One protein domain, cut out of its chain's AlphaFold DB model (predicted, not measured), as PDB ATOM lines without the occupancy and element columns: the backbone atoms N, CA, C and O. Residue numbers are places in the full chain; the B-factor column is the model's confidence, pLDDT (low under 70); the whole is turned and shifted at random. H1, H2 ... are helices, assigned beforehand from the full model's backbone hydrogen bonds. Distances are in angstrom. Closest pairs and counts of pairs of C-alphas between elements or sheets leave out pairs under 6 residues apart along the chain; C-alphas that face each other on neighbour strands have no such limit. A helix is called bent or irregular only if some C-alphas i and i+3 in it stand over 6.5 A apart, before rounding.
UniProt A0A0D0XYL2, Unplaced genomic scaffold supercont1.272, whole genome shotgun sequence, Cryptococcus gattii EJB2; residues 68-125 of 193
ATOM      1  N   LYS A  68      50.227 -27.177  -5.819       89.06
ATOM      2  CA  LYS A  68      51.313 -28.041  -6.292       89.06
ATOM      3  C   LYS A  68      51.129 -28.410  -7.762       89.06
ATOM      4  O   LYS A  68      52.027 -28.183  -8.557       89.06
ATOM      5  N   ARG A  69      49.930 -28.871  -8.142       88.38
ATOM      6  CA  ARG A  69      49.632 -29.238  -9.539       88.38
ATOM      7  C   ARG A  69      49.766 -28.066 -10.500       88.38
ATOM      8  O   ARG A  69      50.210 -28.260 -11.623       88.38
ATOM      9  N   TYR A  70      49.362 -26.872 -10.070       90.81
ATOM     10  CA  TYR A  70      49.559 -25.665 -10.864       90.81
ATOM     11  C   TYR A  70      51.055 -25.440 -11.115       90.81
ATOM     12  O   TYR A  70      51.473 -25.436 -12.270       90.81
ATOM     13  N   ASN A  71      51.860 -25.369 -10.049       90.25
ATOM     14  CA  ASN A  71      53.308 -25.159 -10.142       90.25
ATOM     15  C   ASN A  71      54.009 -26.236 -10.985       90.25
ATOM     16  O   ASN A  71      54.844 -25.902 -11.821       90.25
ATOM     17  N   ASP A  72      53.631 -27.505 -10.818       90.69
ATOM     18  CA  ASP A  72      54.191 -28.632 -11.571       90.69
ATOM     19  C   ASP A  72      53.998 -28.485 -13.092       90.69
ATOM     20  O   ASP A  72      54.855 -28.896 -13.872       90.69
ATOM     21  N   VAL A  73      52.865 -27.915 -13.526       90.56
ATOM     22  CA  VAL A  73      52.520 -27.768 -14.950       90.56
ATOM     23  C   VAL A  73      53.140 -26.511 -15.562       90.56
ATOM     24  O   VAL A  73      53.552 -26.549 -16.721       90.56
ATOM     25  N   ILE A  74      53.223 -25.411 -14.808       90.44
ATOM     26  CA  ILE A  74      53.760 -24.136 -15.316       90.44
ATOM     27  C   ILE A  74      55.285 -24.006 -15.179       90.44
ATOM     28  O   ILE A  74      55.882 -23.125 -15.797       90.44
ATOM     29  N   SER A  75      55.932 -24.860 -14.378       90.25
ATOM     30  CA  SER A  75      57.381 -24.814 -14.169       90.25
ATOM     31  C   SER A  75      58.152 -25.421 -15.344       90.25
ATOM     32  O   SER A  75      57.968 -26.578 -15.736       90.25
ATOM     33  N   MET A  76      59.104 -24.658 -15.866       89.50
ATOM     34  CA  MET A  76      60.085 -25.062 -16.869       89.50
ATOM     35  C   MET A  76      61.402 -25.548 -16.258       89.50
ATOM     36  O   MET A  76      62.359 -25.780 -16.994       89.50
ATOM     37  N   SER A  77      61.435 -25.786 -14.942       89.25
ATOM     38  CA  SER A  77      62.630 -26.249 -14.241       89.25
ATOM     39  C   SER A  77      63.273 -27.459 -14.931       89.25
ATOM     40  O   SER A  77      62.600 -28.411 -15.357       89.25
ATOM     41  N   ASN A  78      64.605 -27.412 -15.021       87.00
ATOM     42  CA  ASN A  78      65.445 -28.480 -15.563       87.00
ATOM     43  C   ASN A  78      65.739 -29.592 -14.545       87.00
ATOM     44  O   ASN A  78      66.421 -30.561 -14.884       87.00
ATOM     45  N   GLN A  79      65.230 -29.479 -13.313       91.50
ATOM     46  CA  GLN A  79      65.370 -30.533 -12.313       91.50
ATOM     47  C   GLN A  79      64.739 -31.842 -12.826       91.50
ATOM     48  O   GLN A  79      63.622 -31.804 -13.353       91.50
ATOM     49  N   PRO A  80      65.410 -33.005 -12.679       90.94
ATOM     50  CA  PRO A  80      64.938 -34.268 -13.249       90.94
ATOM     51  C   PRO A  80      63.503 -34.632 -12.853       90.94
ATOM     52  O   PRO A  80      62.718 -35.052 -13.704       90.94
ATOM     53  N   ASP A  81      63.137 -34.421 -11.587       89.88
ATOM     54  CA  ASP A  81      61.797 -34.723 -11.087       89.88
ATOM     55  C   ASP A  81      60.730 -33.777 -11.637       89.88
ATOM     56  O   ASP A  81      59.701 -34.248 -12.122       89.88
ATOM     57  N   ALA A  82      60.991 -32.468 -11.644       88.44
ATOM     58  CA  ALA A  82      60.074 -31.477 -12.207       88.44
ATOM     59  C   ALA A  82      59.835 -31.734 -13.702       88.44
ATOM     60  O   ALA A  82      58.697 -31.763 -14.168       88.44
ATOM     61  N   LYS A  83      60.908 -32.028 -14.449       89.50
ATOM     62  CA  LYS A  83      60.820 -32.408 -15.859       89.50
ATOM     63  C   LYS A  83      59.983 -33.671 -16.052       89.50
ATOM     64  O   LYS A  83      59.104 -33.681 -16.908       89.50
ATOM     65  N   ARG A  84      60.220 -34.723 -15.261       91.88
ATOM     66  CA  ARG A  84      59.446 -35.973 -15.327       91.88
ATOM     67  C   ARG A  84      57.958 -35.734 -15.063       91.88
ATOM     68  O   ARG A  84      57.124 -36.231 -15.813       91.88
ATOM     69  N   ILE A  85      57.623 -34.969 -14.026       91.25
ATOM     70  CA  ILE A  85      56.234 -34.643 -13.678       91.25
ATOM     71  C   ILE A  85      55.563 -33.858 -14.814       91.25
ATOM     72  O   ILE A  85      54.461 -34.213 -15.236       91.25
ATOM     73  N   ARG A  86      56.240 -32.846 -15.366       90.50
ATOM     74  CA  ARG A  86      55.734 -32.063 -16.501       90.50
ATOM     75  C   ARG A  86      55.495 -32.923 -17.741       90.50
ATOM     76  O   ARG A  86      54.447 -32.799 -18.368       90.50
ATOM     77  N   GLU A  87      56.423 -33.816 -18.085       90.69
ATOM     78  CA  GLU A  87      56.239 -34.735 -19.218       90.69
ATOM     79  C   GLU A  87      55.073 -35.709 -18.984       90.69
ATOM     80  O   GLU A  87      54.321 -35.989 -19.917       90.69
ATOM     81  N   ASN A  88      54.836 -36.152 -17.745       91.69
ATOM     82  CA  ASN A  88      53.658 -36.959 -17.411       91.69
ATOM     83  C   ASN A  88      52.351 -36.175 -17.615       91.69
ATOM     84  O   ASN A  88      51.409 -36.699 -18.211       91.69
ATOM     85  N   TYR A  89      52.291 -34.911 -17.176       92.75
ATOM     86  CA  TYR A  89      51.131 -34.053 -17.438       92.75
ATOM     87  C   TYR A  89      50.945 -33.772 -18.930       92.75
ATOM     88  O   TYR A  89      49.815 -33.802 -19.413       92.75
ATOM     89  N   LYS A  90      52.033 -33.566 -19.680       91.62
ATOM     90  CA  LYS A  90      51.995 -33.411 -21.141       91.62
ATOM     91  C   LYS A  90      51.442 -34.667 -21.816       91.62
ATOM     92  O   LYS A  90      50.574 -34.562 -22.678       91.62
ATOM     93  N   MET A  91      51.907 -35.848 -21.415       93.19
ATOM     94  CA  MET A  91      51.407 -37.127 -21.919       93.19
ATOM     95  C   MET A  91      49.907 -37.289 -21.640       93.19
ATOM     96  O   MET A  91      49.147 -37.599 -22.556       93.19
ATOM     97  N   LEU A  92      49.471 -37.029 -20.403       92.62
ATOM     98  CA  LEU A  92      48.063 -37.123 -20.018       92.62
ATOM     99  C   LEU A  92      47.194 -36.117 -20.783       92.62
ATOM    100  O   LEU A  92      46.150 -36.483 -21.316       92.62
ATOM    101  N   GLY A  93      47.642 -34.863 -20.886       91.12
ATOM    102  CA  GLY A  93      46.952 -33.818 -21.640       91.12
ATOM    103  C   GLY A  93      46.805 -34.167 -23.120       91.12
ATOM    104  O   GLY A  93      45.733 -33.973 -23.686       91.12
ATOM    105  N   ASN A  94      47.839 -34.757 -23.732       91.38
ATOM    106  CA  ASN A  94      47.768 -35.236 -25.114       91.38
ATOM    107  C   ASN A  94      46.719 -36.338 -25.284       91.38
ATOM    108  O   ASN A  94      45.961 -36.296 -26.247       91.38
ATOM    109  N   ALA A  95      46.655 -37.298 -24.359       91.25
ATOM    110  CA  ALA A  95      45.689 -38.391 -24.426       91.25
ATOM    111  C   ALA A  95      44.240 -37.893 -24.279       91.25
ATOM    112  O   ALA A  95      43.367 -38.309 -25.039       91.25
ATOM    113  N   VAL A  96      43.992 -36.972 -23.342       90.81
ATOM    114  CA  VAL A  96      42.663 -36.366 -23.140       90.81
ATOM    115  C   VAL A  96      42.250 -35.530 -24.352       90.81
ATOM    116  O   VAL A  96      41.112 -35.631 -24.807       90.81
ATOM    117  N   LEU A  97      43.172 -34.739 -24.909       89.88
ATOM    118  CA  LEU A  97      42.905 -33.963 -26.119       89.88
ATOM    119  C   LEU A  97      42.585 -34.875 -27.309       89.88
ATOM    120  O   LEU A  97      41.610 -34.627 -28.012       89.88
ATOM    121  N   ASP A  98      43.369 -35.934 -27.519       90.38
ATOM    122  CA  ASP A  98      43.129 -36.898 -28.594       90.38
ATOM    123  C   ASP A  98      41.751 -37.559 -28.458       90.38
ATOM    124  O   ASP A  98      41.036 -37.666 -29.454       90.38
ATOM    125  N   LEU A  99      41.355 -37.953 -27.242       90.50
ATOM    126  CA  LEU A  99      40.035 -38.530 -26.982       90.50
ATOM    127  C   LEU A  99      38.920 -37.561 -27.389       90.50
ATOM    128  O   LEU A  99      38.069 -37.922 -28.198       90.50
ATOM    129  N   HIS A 100      38.957 -36.321 -26.897       88.88
ATOM    130  CA  HIS A 100      37.920 -35.335 -27.207       88.88
ATOM    131  C   HIS A 100      37.875 -34.955 -28.687       88.88
ATOM    132  O   HIS A 100      36.792 -34.768 -29.243       88.88
ATOM    133  N   VAL A 101      39.027 -34.872 -29.356       89.19
ATOM    134  CA  VAL A 101      39.066 -34.630 -30.803       89.19
ATOM    135  C   VAL A 101      38.432 -35.797 -31.556       89.19
ATOM    136  O   VAL A 101      37.650 -35.566 -32.474       89.19
ATOM    137  N   ILE A 102      38.717 -37.043 -31.172       89.88
ATOM    138  CA  ILE A 102      38.113 -38.221 -31.807       89.88
ATOM    139  C   ILE A 102      36.598 -38.258 -31.573       89.88
ATOM    140  O   ILE A 102      35.855 -38.473 -32.528       89.88
ATOM    141  N   GLU A 103      36.128 -38.009 -30.346       89.56
ATOM    142  CA  GLU A 103      34.694 -37.946 -30.024       89.56
ATOM    143  C   GLU A 103      33.971 -36.893 -30.873       89.56
ATOM    144  O   GLU A 103      32.933 -37.178 -31.473       89.56
ATOM    145  N   LEU A 104      34.556 -35.696 -30.989       89.31
ATOM    146  CA  LEU A 104      34.028 -34.623 -31.826       89.31
ATOM    147  C   LEU A 104      33.969 -35.030 -33.305       89.31
ATOM    148  O   LEU A 104      32.966 -34.782 -33.973       89.31
ATOM    149  N   LEU A 105      35.034 -35.648 -33.824       87.50
ATOM    150  CA  LEU A 105      35.105 -36.056 -35.227       87.50
ATOM    151  C   LEU A 105      34.099 -37.160 -35.556       87.50
ATOM    152  O   LEU A 105      33.447 -37.078 -36.591       87.50
ATOM    153  N   LEU A 106      33.924 -38.143 -34.672       89.19
ATOM    154  CA  LEU A 106      32.924 -39.202 -34.841       89.19
ATOM    155  C   LEU A 106      31.497 -38.648 -34.827       89.19
ATOM    156  O   LEU A 106      30.664 -39.081 -35.618       89.19
ATOM    157  N   ALA A 107      31.215 -37.674 -33.958       87.94
ATOM    158  CA  ALA A 107      29.905 -37.031 -33.902       87.94
ATOM    159  C   ALA A 107      29.627 -36.163 -35.139       87.94
ATOM    160  O   ALA A 107      28.492 -36.101 -35.612       87.94
ATOM    161  N   LYS A 108      30.652 -35.479 -35.662       87.38
ATOM    162  CA  LYS A 108      30.516 -34.529 -36.773       87.38
ATOM    163  C   LYS A 108      30.592 -35.181 -38.156       87.38
ATOM    164  O   LYS A 108      29.956 -34.690 -39.085       87.38
ATOM    165  N   TYR A 109      31.344 -36.270 -38.290       87.69
ATOM    166  CA  TYR A 109      31.594 -36.969 -39.552       87.69
ATOM    167  C   TYR A 109      31.331 -38.481 -39.409       87.69
ATOM    168  O   TYR A 109      32.254 -39.283 -39.556       87.69
ATOM    169  N   PRO A 110      30.084 -38.899 -39.117       89.31
ATOM    170  CA  PRO A 110      29.764 -40.302 -38.828       89.31
ATOM    171  C   PRO A 110      29.950 -41.243 -40.029       89.31
ATOM    172  O   PRO A 110      30.166 -42.436 -39.843       89.31
ATOM    173  N   GLU A 111      29.887 -40.708 -41.250       89.38
ATOM    174  CA  GLU A 111      30.035 -41.470 -42.499       89.38
ATOM    175  C   GLU A 111      31.502 -41.626 -42.940       89.38
ATOM    176  O   GLU A 111      31.797 -42.356 -43.887       89.38
ATOM    177  N   GLU A 112      32.438 -40.930 -42.287       84.81
ATOM    178  CA  GLU A 112      33.847 -40.959 -42.668       84.81
ATOM    179  C   GLU A 112      34.560 -42.209 -42.148       84.81
ATOM    180  O   GLU A 112      34.390 -42.656 -41.013       84.81
ATOM    181  N   GLY A 113      35.431 -42.761 -42.993       83.44
ATOM    182  CA  GLY A 113      36.233 -43.927 -42.647       83.44
ATOM    183  C   GLY A 113      37.363 -43.612 -41.652       83.44
ATOM    184  O   GLY A 113      37.810 -42.465 -41.532       83.44
ATOM    185  N   PRO A 114      37.930 -44.639 -40.990       85.44
ATOM    186  CA  PRO A 114      38.982 -44.465 -39.982       85.44
ATOM    187  C   PRO A 114      40.236 -43.753 -40.515       85.44
ATOM    188  O   PRO A 114      40.897 -43.034 -39.769       85.44
ATOM    189  N   GLY A 115      40.560 -43.909 -41.805       84.38
ATOM    190  CA  GLY A 115      41.677 -43.206 -42.444       84.38
ATOM    191  C   GLY A 115      41.464 -41.690 -42.515       84.38
ATOM    192  O   GLY A 115      42.326 -40.929 -42.072       84.38
ATOM    193  N   SER A 116      40.298 -41.252 -43.005       82.06
ATOM    194  CA  SER A 116      39.909 -39.837 -43.040       82.06
ATOM    195  C   SER A 116      39.904 -39.235 -41.637       82.06
ATOM    196  O   SER A 116      40.529 -38.199 -41.410       82.06
ATOM    197  N   LEU A 117      39.273 -39.916 -40.674       84.75
ATOM    198  CA  LEU A 117      39.193 -39.463 -39.284       84.75
ATOM    199  C   LEU A 117      40.579 -39.345 -38.632       84.75
ATOM    200  O   LEU A 117      40.848 -38.377 -37.923       84.75
ATOM    201  N   SER A 118      41.494 -40.276 -38.916       86.25
ATOM    202  CA  SER A 118      42.876 -40.223 -38.422       86.25
ATOM    203  C   SER A 118      43.649 -39.019 -38.975       86.25
ATOM    204  O   SER A 118      44.316 -38.299 -38.223       86.25
ATOM    205  N   ASN A 119      43.511 -38.738 -40.274       85.00
ATOM    206  CA  ASN A 119      44.103 -37.549 -40.889       85.00
ATOM    207  C   ASN A 119      43.523 -36.274 -40.266       85.00
ATOM    208  O   ASN A 119      44.265 -35.388 -39.842       85.00
ATOM    209  N   MET A 120      42.197 -36.218 -40.128       84.31
ATOM    210  CA  MET A 120      41.489 -35.112 -39.490       84.31
ATOM    211  C   MET A 120      41.941 -34.868 -38.048       84.31
ATOM    212  O   MET A 120      42.134 -33.709 -37.666       84.31
ATOM    213  N   LYS A 121      42.146 -35.931 -37.262       88.75
ATOM    214  CA  LYS A 121      42.707 -35.845 -35.909       88.75
ATOM    215  C   LYS A 121      44.105 -35.239 -35.950       88.75
ATOM    216  O   LYS A 121      44.381 -34.282 -35.236       88.75
ATOM    217  N   THR A 122      44.964 -35.764 -36.821       87.12
ATOM    218  CA  THR A 122      46.379 -35.385 -36.906       87.12
ATOM    219  C   THR A 122      46.557 -33.893 -37.178       87.12
ATOM    220  O   THR A 122      47.348 -33.244 -36.497       87.12
ATOM    221  N   PHE A 123      45.779 -33.315 -38.099       81.81
ATOM    222  CA  PHE A 123      45.820 -31.871 -38.369       81.81
ATOM    223  C   PHE A 123      45.404 -31.015 -37.161       81.81
ATOM    224  O   PHE A 123      45.958 -29.937 -36.951       81.81
ATOM    225  N   ARG A 124      44.478 -31.514 -36.336       81.94
ATOM    226  CA  ARG A 124      43.930 -30.819 -35.161       81.94
ATOM    227  C   ARG A 124      44.757 -30.994 -33.885       81.94
ATOM    228  O   ARG A 124      44.521 -30.283 -32.914       81.94
ATOM    229  N   THR A 125      45.730 -31.905 -33.864       85.31
ATOM    230  CA  THR A 125      46.559 -32.168 -32.672       85.31
ATOM    231  C   THR A 125      48.056 -31.952 -32.900       85.31
ATOM    232  O   THR A 125      48.887 -32.317 -32.060       85.31
TER     233      THR A 125
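AT A GLANCE: This is residues 68 to 125 of the 193 residues of an uncharacterized protein of Cryptococcus gattii EJB2 (UniProt A0A0D0XYL2). One long straight helix, H2, makes the length of a rod, with a short helix packed near each of its ends and its middle stretch left uncovered. H1 crosses H2 near its beginning, with residues 82 to 89 of H2 meeting it, and beyond residue 108 the backbone folds back, with H3 packing slantwise on residues 98 to 106 of H2, on a different side from H1. The printed part has 58 residues with three named helices, in the order H1, H2, H3, and no named strand; the class is all helix. The whole is only just extended, close to loose, with a radius of gyration of the C-alphas of 15.7 A and spans of 47 by 17 by 12 A.

IN THESE COORDINATES: H1 is residues 68 to 74, from Lys 68 to Ile 74, and begins with its C-alpha at (51.313, -28.041, -6.292); it is 10.1 A from first to last C-alpha. H2 is residues 80 to 108, from Pro 80 to Lys 108, and measures 41.7 A from C-alpha 80 at (64.938, -34.268, -13.249) to C-alpha 108 at (30.516, -34.529, -36.773). H3 is residues 114 to 124, from Pro 114 to Arg 124, with 15.3 A from its first to its last C-alpha; C-alpha 124 is at (43.930, -30.819, -35.161).

HOW THE PARTS SIT: H1 touches H2, which meets it with residues 82 to 89 alone. Their closest C-alphas are those of Val 73 and Arg 86, 5.6 A apart. The lines of H1 and H2 are about perpendicular, at 77 degrees. H2 touches H3 with residues 98 to 106 alone, and the closest C-alphas of the two are those of Val 101 and Lys 121, 6.4 A apart. H2 and H3 run opposite ways at a steep tilt of 53 degrees. H1 and H3 are apart. In H1, H2 and H3 every backbone O of residue i is within hydrogen-bond range of the N of residue i+4 inside the helix. No helix is bent or irregular.

THE WHOLE: The two C-alphas farthest apart are those of Gln 79 and Glu 111, 47.7 A from each other, while the first and last printed C-alphas, of Lys 68 and Thr 125, are 27.1 A apart. The links from H1 to H2 and from H2 to H3 are both tight, with 5 residues in each, and no link is long. The printed part has no cut. The mean pLDDT of the printed part is 88.8, and no printed residue is under 70 in this model.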